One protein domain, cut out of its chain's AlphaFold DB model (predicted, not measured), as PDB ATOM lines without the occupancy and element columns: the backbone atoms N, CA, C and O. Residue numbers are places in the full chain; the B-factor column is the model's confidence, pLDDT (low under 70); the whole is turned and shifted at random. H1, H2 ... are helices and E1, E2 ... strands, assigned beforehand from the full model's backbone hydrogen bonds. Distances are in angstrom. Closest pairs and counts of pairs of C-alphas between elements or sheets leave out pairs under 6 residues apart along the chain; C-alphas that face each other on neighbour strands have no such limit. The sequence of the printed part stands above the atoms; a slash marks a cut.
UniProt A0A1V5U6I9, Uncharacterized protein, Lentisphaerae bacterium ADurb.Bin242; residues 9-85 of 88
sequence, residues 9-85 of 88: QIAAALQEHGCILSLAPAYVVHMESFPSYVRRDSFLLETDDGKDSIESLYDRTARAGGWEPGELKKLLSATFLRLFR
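AT A GLANCE: This is residues 9 to 85 of the 88 residues of an uncharacterized protein of Lentisphaerae bacterium ADurb.Bin242 (UniProt A0A1V5U6I9). A tiny parallel sheet, E1 beside E2, lies near the middle; H4 packs on E2, H2 and H3 sit by the strands' last residues, and H1 by the start of E1. Printed are 77 residues, mostly helix, with H1, E1, H2, E2, H3, H4 in that order. The whole is compact, radius of gyration of the C-alphas 11.9 A, spans 30 by 29 by 27 A.

HOW THE PARTS SIT: Look at parallel neighbours E1, residues 21 to 23, and E2, residues 43 to 45: N 44 and O 21 are within hydrogen-bond range at 2.8 A. With H2, residues 25 to 28, between them along the chain, they form a strand-helix-strand unit, two parallel neighbour strands with a helix between, and its crossover is right-handed. The closest C-alphas of E2 and H4, residues 69 to 84, are Leu 44 and Leu 76, 5.8 A. H3, residues 54 to 65, touches H4 with residues 58 to 62 alone, closest C-alphas Ala 62 and Pro 69, 5.4 A. H1, residues 9 to 16, touches no helix. In H1, H3 and H4 every O i to N i+4 pair is within hydrogen-bond range; H2 is too short for one.

IN THESE COORDINATES: Find C-alpha 9, where H1 begins, at (53.437, 10.761, -37.291). H4 runs 22.3 A to C-alpha 84 at (44.541, 7.151, -61.548); H3 runs 16.4 A.

THE WHOLE: The printed part has no cut. The H2 to E2 link, residues 29 to 42, is long. No printed residue is under 70 in pLDDT.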
ATOM      1  N   GLN A   9      52.706   9.529 -36.965       96.19
ATOM      2  CA  GLN A   9      53.437  10.761 -37.291       96.19
ATOM      3  C   GLN A   9      53.741  10.826 -38.791       96.19
ATOM      4  O   GLN A   9      53.497  11.840 -39.439       96.19
ATOM      5  N   ILE A  10      54.211   9.711 -39.357       95.44
ATOM      6  CA  ILE A  10      54.498   9.613 -40.790       95.44
ATOM      7  C   ILE A  10      53.194   9.647 -41.597       95.44
ATOM      8  O   ILE A  10      53.136  10.314 -42.628       95.44
ATOM      9  N   ALA A  11      52.132   8.982 -41.127       96.00
ATOM     10  CA  ALA A  11      50.815   9.047 -41.765       96.00
ATOM     11  C   ALA A  11      50.284  10.486 -41.853       96.00
ATOM     12  O   ALA A  11      49.821  10.903 -42.914       96.00
ATOM     13  N   ALA A  12      50.376  11.247 -40.757       95.31
ATOM     14  CA  ALA A  12      49.932  12.636 -40.700       95.31
ATOM     15  C   ALA A  12      50.694  13.507 -41.705       95.31
ATOM     16  O   ALA A  12      50.061  14.098 -42.575       95.31
ATOM     17  N   ALA A  13      52.031  13.479 -41.672       96.50
ATOM     18  CA  ALA A  13      52.864  14.265 -42.584       96.50
ATOM     19  C   ALA A  13      52.555  13.965 -44.062       96.50
ATOM     20  O   ALA A  13      52.386  14.867 -44.878       96.50
ATOM     21  N   LEU A  14      52.415  12.686 -44.422       96.62
ATOM     22  CA  LEU A  14      52.075  12.294 -45.791       96.62
ATOM     23  C   LEU A  14      50.704  12.833 -46.220       96.62
ATOM     24  O   LEU A  14      50.569  13.375 -47.317       96.62
ATOM     25  N   GLN A  15      49.692  12.696 -45.364       94.88
ATOM     26  CA  GLN A  15      48.333  13.146 -45.665       94.88
ATOM     27  C   GLN A  15      48.216  14.680 -45.691       94.88
ATOM     28  O   GLN A  15      47.436  15.200 -46.486       94.88
ATOM     29  N   GLU A  16      49.002  15.406 -44.889       95.62
ATOM     30  CA  GLU A  16      49.122  16.874 -44.947       95.62
ATOM     31  C   GLU A  16      49.671  17.347 -46.299       95.62
ATOM     32  O   GLU A  16      49.216  18.353 -46.840       95.62
ATOM     33  N   HIS A  17      50.574  16.573 -46.903       95.88
ATOM     34  CA  HIS A  17      51.095  16.818 -48.250       95.88
ATOM     35  C   HIS A  17      50.220  16.230 -49.372       95.88
ATOM     36  O   HIS A  17      50.662  16.125 -50.516       95.88
ATOM     37  N   GLY A  18      48.982  15.831 -49.069       93.69
ATOM     38  CA  GLY A  18      48.035  15.314 -50.057       93.69
ATOM     39  C   GLY A  18      48.313  13.884 -50.529       93.69
ATOM     40  O   GLY A  18      47.694  13.426 -51.490       93.69
ATOM     41  N   CYS A  19      49.213  13.146 -49.872       95.31
ATOM     42  CA  CYS A  19      49.436  11.745 -50.209       95.31
ATOM     43  C   CYS A  19      48.284  10.869 -49.709       95.31
ATOM     44  O   CYS A  19      47.860  10.953 -48.558       95.31
ATOM     45  N   ILE A  20      47.858   9.936 -50.555       96.31
ATOM     46  CA  ILE A  20      46.952   8.850 -50.169       96.31
ATOM     47  C   ILE A  20      47.772   7.650 -49.700       96.31
ATOM     48  O   ILE A  20      48.778   7.298 -50.323       96.31
ATOM     49  N   LEU A  21      47.364   7.024 -48.599       96.94
ATOM     50  CA  LEU A  21      48.027   5.845 -48.041       96.94
ATOM     51  C   LEU A  21      47.399   4.575 -48.622       96.94
ATOM     52  O   LEU A  21      46.182   4.419 -48.564       96.94
ATOM     53  N   SER A  22      48.218   3.681 -49.171       96.62
ATOM     54  CA  SER A  22      47.799   2.341 -49.584       96.62
ATOM     55  C   SER A  22      48.270   1.346 -48.533       96.62
ATOM     56  O   SER A  22      49.471   1.255 -48.283       96.62
ATOM     57  N   LEU A  23      47.341   0.687 -47.839       95.62
ATOM     58  CA  LEU A  23      47.666  -0.144 -46.678       95.62
ATOM     59  C   LEU A  23      48.162  -1.522 -47.117       95.62
ATOM     60  O   LEU A  23      47.454  -2.243 -47.820       95.62
ATOM     61  N   ALA A  24      49.356  -1.892 -46.652       92.38
ATOM     62  CA  ALA A  24      49.972  -3.172 -46.985       92.38
ATOM     63  C   ALA A  24      49.219  -4.358 -46.343       92.38
ATOM     64  O   ALA A  24      48.774  -4.237 -45.193       92.38
ATOM     65  N   PRO A  25      49.177  -5.544 -46.981       93.00
ATOM     66  CA  PRO A  25      48.535  -6.734 -46.414       93.00
ATOM     67  C   PRO A  25      49.053  -7.077 -45.019       93.00
ATOM     68  O   PRO A  25      48.264  -7.257 -44.098       93.00
ATOM     69  N   ALA A  26      50.379  -7.059 -44.830       89.25
ATOM     70  CA  ALA A  26      51.028  -7.349 -43.548       89.25
ATOM     71  C   ALA A  26      50.565  -6.430 -42.405       89.25
ATOM     72  O   ALA A  26      50.653  -6.799 -41.240       89.25
ATOM     73  N   TYR A  27      50.072  -5.235 -42.731       89.69
ATOM     74  CA  TYR A  27      49.482  -4.322 -41.763       89.69
ATOM     75  C   TYR A  27      47.986  -4.618 -41.547       89.69
ATOM     76  O   TYR A  27      47.521  -4.673 -40.411       89.69
ATOM     77  N   VAL A  28      47.236  -4.877 -42.623       92.12
ATOM     78  CA  VAL A  28      45.786  -5.143 -42.584       92.12
ATOM     79  C   VAL A  28      45.438  -6.461 -41.887       92.12
ATOM     80  O   VAL A  28      44.452  -6.526 -41.157       92.12
ATOM     81  N   VAL A  29      46.234  -7.520 -42.063       90.38
ATOM     82  CA  VAL A  29      45.935  -8.846 -41.484       90.38
ATOM     83  C   VAL A  29      45.966  -8.872 -39.955       90.38
ATOM     84  O   VAL A  29      45.305  -9.717 -39.352       90.38
ATOM     85  N   HIS A  30      46.689  -7.934 -39.339       89.06
ATOM     86  CA  HIS A  30      46.798  -7.772 -37.887       89.06
ATOM     87  C   HIS A  30      45.956  -6.602 -37.352       89.06
ATOM     88  O   HIS A  30      46.065  -6.246 -36.181       89.06
ATOM     89  N   MET A  31      45.128  -5.984 -38.197       89.44
ATOM     90  CA  MET A  31      44.310  -4.837 -37.825       89.44
ATOM     91  C   MET A  31      43.068  -5.282 -37.042       89.44
ATOM     92  O   MET A  31      42.170  -5.914 -37.593       89.44
ATOM     93  N   GLU A  32      42.992  -4.902 -35.767       92.44
ATOM     94  CA  GLU A  32      41.793  -5.111 -34.938       92.44
ATOM     95  C   GLU A  32      40.774  -3.976 -35.091       92.44
ATOM     96  O   GLU A  32      39.567  -4.203 -35.084       92.44
ATOM     97  N   SER A  33      41.268  -2.749 -35.256       94.69
ATOM     98  CA  SER A  33      40.462  -1.550 -35.474       94.69
ATOM     99  C   SER A  33      41.093  -0.676 -36.550       94.69
ATOM    100  O   SER A  33      42.315  -0.664 -36.721       94.69
ATOM    101  N   PHE A  34      40.263   0.053 -37.295       94.94
ATOM    102  CA  PHE A  34      40.774   0.943 -38.327       94.94
ATOM    103  C   PHE A  34      41.588   2.081 -37.690       94.94
ATOM    104  O   PHE A  34      41.076   2.770 -36.802       94.94
ATOM    105  N   PRO A  35      42.838   2.308 -38.128       92.44
ATOM    106  CA  PRO A  35      43.725   3.280 -37.503       92.44
ATOM    107  C   PRO A  35      43.153   4.696 -37.573       92.44
ATOM    108  O   PRO A  35      42.880   5.216 -38.654       92.44
ATOM    109  N   SER A  36      43.044   5.355 -36.417       93.31
ATOM    110  CA  SER A  36      42.499   6.716 -36.294       93.31
ATOM    111  C   SER A  36      43.298   7.777 -37.057       93.31
ATOM    112  O   SER A  36      42.766   8.832 -37.388       93.31
ATOM    113  N   TYR A  37      44.568   7.497 -37.347       92.44
ATOM    114  CA  TYR A  37      45.460   8.381 -38.091       92.44
ATOM    115  C   TYR A  37      45.355   8.232 -39.615       92.44
ATOM    116  O   TYR A  37      45.931   9.046 -40.338       92.44
ATOM    117  N   VAL A  38      44.649   7.216 -40.122       94.94
ATOM    118  CA  VAL A  38      44.373   7.091 -41.558       94.94
ATOM    119  C   VAL A  38      43.057   7.788 -41.858       94.94
ATOM    120  O   VAL A  38      42.025   7.528 -41.239       94.94
ATOM    121  N   ARG A  39      43.082   8.675 -42.847       94.50
ATOM    122  CA  ARG A  39      41.885   9.348 -43.335       94.50
ATOM    123  C   ARG A  39      40.916   8.335 -43.936       94.50
ATOM    124  O   ARG A  39      41.152   7.775 -45.003       94.50
ATOM    125  N   ARG A  40      39.795   8.133 -43.243       94.38
ATOM    126  CA  ARG A  40      38.734   7.187 -43.623       94.38
ATOM    127  C   ARG A  40      38.162   7.447 -45.017       94.38
ATOM    128  O   ARG A  40      37.699   6.508 -45.642       94.38
ATOM    129  N   ASP A  41      38.202   8.691 -45.491       92.50
ATOM    130  CA  ASP A  41      37.696   9.148 -46.792       92.50
ATOM    131  C   ASP A  41      38.732   9.073 -47.929       92.50
ATOM    132  O   ASP A  41      38.438   9.465 -49.061       92.50
ATOM    133  N   SER A  42      39.967   8.645 -47.641       91.06
ATOM    134  CA  SER A  42      41.079   8.812 -48.575       91.06
ATOM    135  C   SER A  42      42.232   7.840 -48.308       91.06
ATOM    136  O   SER A  42      43.323   8.244 -47.898       91.06
ATOM    137  N   PHE A  43      42.010   6.559 -48.605       97.19
ATOM    138  CA  PHE A  43      43.026   5.505 -48.556       97.19
ATOM    139  C   PHE A  43      42.810   4.470 -49.669       97.19
ATOM    140  O   PHE A  43      41.789   4.481 -50.356       97.19
ATOM    141  N   LEU A  44      43.789   3.588 -49.853       97.31
ATOM    142  CA  LEU A  44      43.732   2.438 -50.753       97.31
ATOM    143  C   LEU A  44      44.086   1.150 -50.002       97.31
ATOM    144  O   LEU A  44      44.673   1.187 -48.918       97.31
ATOM    145  N   LEU A  45      43.737   0.016 -50.604       96.19
ATOM    146  CA  LEU A  45      44.217  -1.306 -50.219       96.19
ATOM    147  C   LEU A  45      44.937  -1.928 -51.407       96.19
ATOM    148  O   LEU A  45      44.589  -1.670 -52.559       96.19
ATOM    149  N   GLU A  46      45.901  -2.782 -51.113       94.38
ATOM    150  CA  GLU A  46      46.690  -3.486 -52.112       94.38
ATOM    151  C   GLU A  46      47.058  -4.876 -51.609       94.38
ATOM    152  O   GLU A  46      47.122  -5.109 -50.404       94.38
ATOM    153  N   THR A  47      47.318  -5.785 -52.542       93.25
ATOM    154  CA  THR A  47      47.856  -7.117 -52.249       93.25
ATOM    155  C   THR A  47      49.376  -7.152 -52.324       93.25
ATOM    156  O   THR A  47      49.979  -8.028 -51.712       93.25
ATOM    157  N   ASP A  48      49.982  -6.227 -53.080       89.19
ATOM    158  CA  ASP A  48      51.359  -6.379 -53.569       89.19
ATOM    159  C   ASP A  48      51.533  -7.802 -54.165       89.19
ATOM    160  O   ASP A  48      50.596  -8.292 -54.807       89.19
ATOM    161  N   ASP A  49      52.638  -8.498 -53.874       80.69
ATOM    162  CA  ASP A  49      52.848  -9.930 -54.173       80.69
ATOM    163  C   ASP A  49      52.421 -10.871 -53.016       80.69
ATOM    164  O   ASP A  49      52.893 -12.006 -52.877       80.69
ATOM    165  N   GLY A  50      51.558 -10.390 -52.119       79.19
ATOM    166  CA  GLY A  50      51.079 -11.125 -50.950       79.19
ATOM    167  C   GLY A  50      50.184 -12.327 -51.282       79.19
ATOM    168  O   GLY A  50      49.612 -12.442 -52.363       79.19
ATOM    169  N   LYS A  51      50.032 -13.239 -50.311       85.50
ATOM    170  CA  LYS A  51      49.157 -14.423 -50.440       85.50
ATOM    171  C   LYS A  51      47.675 -14.119 -50.197       85.50
ATOM    172  O   LYS A  51      46.827 -14.915 -50.594       85.50
ATOM    173  N   ASP A  52      47.370 -13.024 -49.506       89.88
ATOM    174  CA  ASP A  52      45.998 -12.619 -49.212       89.88
ATOM    175  C   ASP A  52      45.331 -12.039 -50.460       89.88
ATOM    176  O   ASP A  52      45.897 -11.188 -51.149       89.88
ATOM    177  N   SER A  53      44.102 -12.474 -50.738       91.94
ATOM    178  CA  SER A  53      43.321 -11.906 -51.833       91.94
ATOM    179  C   SER A  53      42.817 -10.508 -51.472       91.94
ATOM    180  O   SER A  53      42.574 -10.198 -50.299       91.94
ATOM    181  N   ILE A  54      42.589  -9.670 -52.485       92.19
ATOM    182  CA  ILE A  54      42.056  -8.320 -52.274       92.19
ATOM    183  C   ILE A  54      40.676  -8.354 -51.594       92.19
ATOM    184  O   ILE A  54      40.364  -7.494 -50.773       92.19
ATOM    185  N   GLU A  55      39.867  -9.383 -51.861       93.00
ATOM    186  CA  GLU A  55      38.572  -9.602 -51.216       93.00
ATOM    187  C   GLU A  55      38.719  -9.834 -49.712       93.00
ATOM    188  O   GLU A  55      37.990  -9.223 -48.932       93.00
ATOM    189  N   SER A  56      39.699 -10.643 -49.291       93.38
ATOM    190  CA  SER A  56      39.970 -10.854 -47.865       93.38
ATOM    191  C   SER A  56      40.379  -9.555 -47.168       93.38
ATOM    192  O   SER A  56      39.950  -9.285 -46.042       93.38
ATOM    193  N   LEU A  57      41.171  -8.715 -47.842       94.50
ATOM    194  CA  LEU A  57      41.586  -7.415 -47.314       94.50
ATOM    195  C   LEU A  57      40.409  -6.438 -47.199       94.50
ATOM    196  O   LEU A  57      40.332  -5.705 -46.207       94.50
ATOM    197  N   TYR A  58      39.468  -6.456 -48.151       95.50
ATOM    198  CA  TYR A  58      38.222  -5.695 -48.038       95.50
ATOM    199  C   TYR A  58      37.421  -6.120 -46.811       95.50
ATOM    200  O   TYR A  58      37.067  -5.266 -46.002       95.50
ATOM    201  N   ASP A  59      37.178  -7.417 -46.630       94.62
ATOM    202  CA  ASP A  59      36.346  -7.908 -45.527       94.62
ATOM    203  C   ASP A  59      36.957  -7.581 -44.156       94.62
ATOM    204  O   ASP A  59      36.254  -7.153 -43.236       94.62
ATOM    205  N   ARG A  60      38.281  -7.726 -44.020       95.31
ATOM    206  CA  ARG A  60      39.012  -7.375 -42.791       95.31
ATOM    207  C   ARG A  60      38.938  -5.885 -42.494       95.31
ATOM    208  O   ARG A  60      38.597  -5.500 -41.378       95.31
ATOM    209  N   THR A  61      39.216  -5.053 -43.493       96.44
ATOM    210  CA  THR A  61      39.209  -3.594 -43.330       96.44
ATOM    211  C   THR A  61      37.803  -3.078 -43.033       96.44
ATOM    212  O   THR A  61      37.635  -2.222 -42.164       96.44
ATOM    213  N   ALA A  62      36.784  -3.626 -43.704       96.69
ATOM    214  CA  ALA A  62      35.383  -3.286 -43.477       96.69
ATOM    215  C   ALA A  62      34.992  -3.580 -42.027       96.69
ATOM    216  O   ALA A  62      34.502  -2.693 -41.330       96.69
ATOM    217  N   ARG A  63      35.327  -4.779 -41.533       96.44
ATOM    218  CA  ARG A  63      35.097  -5.169 -40.138       96.44
ATOM    219  C   ARG A  63      35.827  -4.260 -39.151       96.44
ATOM    220  O   ARG A  63      35.198  -3.754 -38.228       96.44
ATOM    221  N   ALA A  64      37.125  -4.035 -39.350       95.69
ATOM    222  CA  ALA A  64      37.950  -3.244 -38.435       95.69
ATOM    223  C   ALA A  64      37.494  -1.779 -38.343       95.69
ATOM    224  O   ALA A  64      37.649  -1.136 -37.306       95.69
ATOM    225  N   GLY A  65      36.937  -1.228 -39.422       94.75
ATOM    226  CA  GLY A  65      36.438   0.141 -39.420       94.75
ATOM    227  C   GLY A  65      34.936   0.299 -39.272       94.75
ATOM    228  O   GLY A  65      34.492   1.445 -39.254       94.75
ATOM    229  N   GLY A  66      34.168  -0.783 -39.150       96.12
ATOM    230  CA  GLY A  66      32.711  -0.719 -39.032       96.12
ATOM    231  C   GLY A  66      32.019  -0.213 -40.299       96.12
ATOM    232  O   GLY A  66      31.084   0.575 -40.204       96.12
ATOM    233  N   TRP A  67      32.508  -0.612 -41.474       96.81
ATOM    234  CA  TRP A  67      31.827  -0.395 -42.753       96.81
ATOM    235  C   TRP A  67      31.090  -1.650 -43.193       96.81
ATOM    236  O   TRP A  67      31.558  -2.766 -42.956       96.81
ATOM    237  N   GLU A  68      30.028  -1.469 -43.972       94.81
ATOM    238  CA  GLU A  68      29.536  -2.556 -44.810       94.81
ATOM    239  C   GLU A  68      30.533  -2.828 -45.957       94.81
ATOM    240  O   GLU A  68      31.063  -1.881 -46.558       94.81
ATOM    241  N   PRO A  69      30.785  -4.095 -46.349       88.94
ATOM    242  CA  PRO A  69      31.766  -4.416 -47.394       88.94
ATOM    243  C   PRO A  69      31.524  -3.679 -48.721       88.94
ATOM    244  O   PRO A  69      32.464  -3.289 -49.418       88.94
ATOM    245  N   GLY A  70      30.255  -3.456 -49.078       92.06
ATOM    246  CA  GLY A  70      29.881  -2.712 -50.281       92.06
ATOM    247  C   GLY A  70      30.213  -1.217 -50.211       92.06
ATOM    248  O   GLY A  70      30.562  -0.623 -51.232       92.06
ATOM    249  N   GLU A  71      30.134  -0.605 -49.028       94.81
ATOM    250  CA  GLU A  71      30.478   0.806 -48.821       94.81
ATOM    251  C   GLU A  71      31.981   1.020 -48.945       94.81
ATOM    252  O   GLU A  71      32.420   1.914 -49.672       94.81
ATOM    253  N   LEU A  72      32.768   0.142 -48.317       96.25
ATOM    254  CA  LEU A  72      34.221   0.175 -48.423       96.25
ATOM    255  C   LEU A  72      34.670   0.054 -49.887       96.25
ATOM    256  O   LEU A  72      35.466   0.862 -50.359       96.25
ATOM    257  N   LYS A  73      34.121  -0.908 -50.640       95.56
ATOM    258  CA  LYS A  73      34.457  -1.088 -52.064       95.56
ATOM    259  C   LYS A  73      34.153   0.160 -52.896       95.56
ATOM    260  O   LYS A  73      34.961   0.541 -53.743       95.56
ATOM    261  N   LYS A  74      33.017   0.823 -52.648       95.56
ATOM    262  CA  LYS A  74      32.662   2.085 -53.322       95.56
ATOM    263  C   LYS A  74      33.652   3.200 -52.988       95.56
ATOM    264  O   LYS A  74      34.097   3.896 -53.897       95.56
ATOM    265  N   LEU A  75      34.020   3.343 -51.715       96.44
ATOM    266  CA  LEU A  75      34.988   4.338 -51.251       96.44
ATOM    267  C   LEU A  75      36.361   4.146 -51.900       96.44
ATOM    268  O   LEU A  75      36.946   5.098 -52.423       96.44
ATOM    269  N   LEU A  76      36.858   2.908 -51.905       96.69
ATOM    270  CA  LEU A  76      38.156   2.568 -52.482       96.69
ATOM    271  C   LEU A  76      38.156   2.754 -54.001       96.69
ATOM    272  O   LEU A  76      39.089   3.345 -54.539       96.69
ATOM    273  N   SER A  77      37.081   2.350 -54.685       95.25
ATOM    274  CA  SER A  77      36.914   2.571 -56.127       95.25
ATOM    275  C   SER A  77      36.890   4.060 -56.486       95.25
ATOM    276  O   SER A  77      37.610   4.498 -57.383       95.25
ATOM    277  N   ALA A  78      36.140   4.877 -55.738       95.12
ATOM    278  CA  ALA A  78      36.111   6.325 -55.938       95.12
ATOM    279  C   ALA A  78      37.493   6.963 -55.705       95.12
ATOM    280  O   ALA A  78      37.924   7.811 -56.487       95.12
ATOM    281  N   THR A  79      38.208   6.523 -54.666       95.50
ATOM    282  CA  THR A  79      39.565   6.998 -54.361       95.50
ATOM    283  C   THR A  79      40.555   6.613 -55.460       95.50
ATOM    284  O   THR A  79      41.339   7.456 -55.899       95.50
ATOM    285  N   PHE A  80      40.484   5.375 -55.950       94.94
ATOM    286  CA  PHE A  80      41.309   4.877 -57.048       94.94
ATOM    287  C   PHE A  80      41.072   5.675 -58.333       94.94
ATOM    288  O   PHE A  80      42.019   6.188 -58.927       94.94
ATOM    289  N   LEU A  81      39.811   5.853 -58.734       94.31
ATOM    290  CA  LEU A  81      39.464   6.626 -59.927       94.31
ATOM    291  C   LEU A  81      39.901   8.087 -59.803       94.31
ATOM    292  O   LEU A  81      40.379   8.660 -60.773       94.31
ATOM    293  N   ARG A  82      39.800   8.696 -58.620       92.00
ATOM    294  CA  ARG A  82      40.290  10.065 -58.404       92.00
ATOM    295  C   ARG A  82      41.803  10.191 -58.619       92.00
ATOM    296  O   ARG A  82      42.247  11.231 -59.087       92.00
ATOM    297  N   LEU A  83      42.578   9.169 -58.256       91.62
ATOM    298  CA  LEU A  83      44.040   9.187 -58.357       91.62
ATOM    299  C   LEU A  83      44.565   8.813 -59.742       91.62
ATOM    300  O   LEU A  83      45.531   9.409 -60.207       91.62
ATOM    301  N   PHE A  84      43.970   7.798 -60.366       91.50
ATOM    302  CA  PHE A  84      44.541   7.151 -61.548       91.50
ATOM    303  C   PHE A  84      43.743   7.388 -62.826       91.50
ATOM    304  O   PHE A  84      44.195   6.993 -63.902       91.50
ATOM    305  N   ARG A  85      42.560   8.015 -62.755       86.88
ATOM    306  CA  ARG A  85      41.821   8.337 -63.977       86.88
ATOM    307  C   ARG A  85      42.543   9.470 -64.716       86.88
ATOM    308  O   ARG A  85      42.783  10.514 -64.111       86.88
TER     309      ARG A  85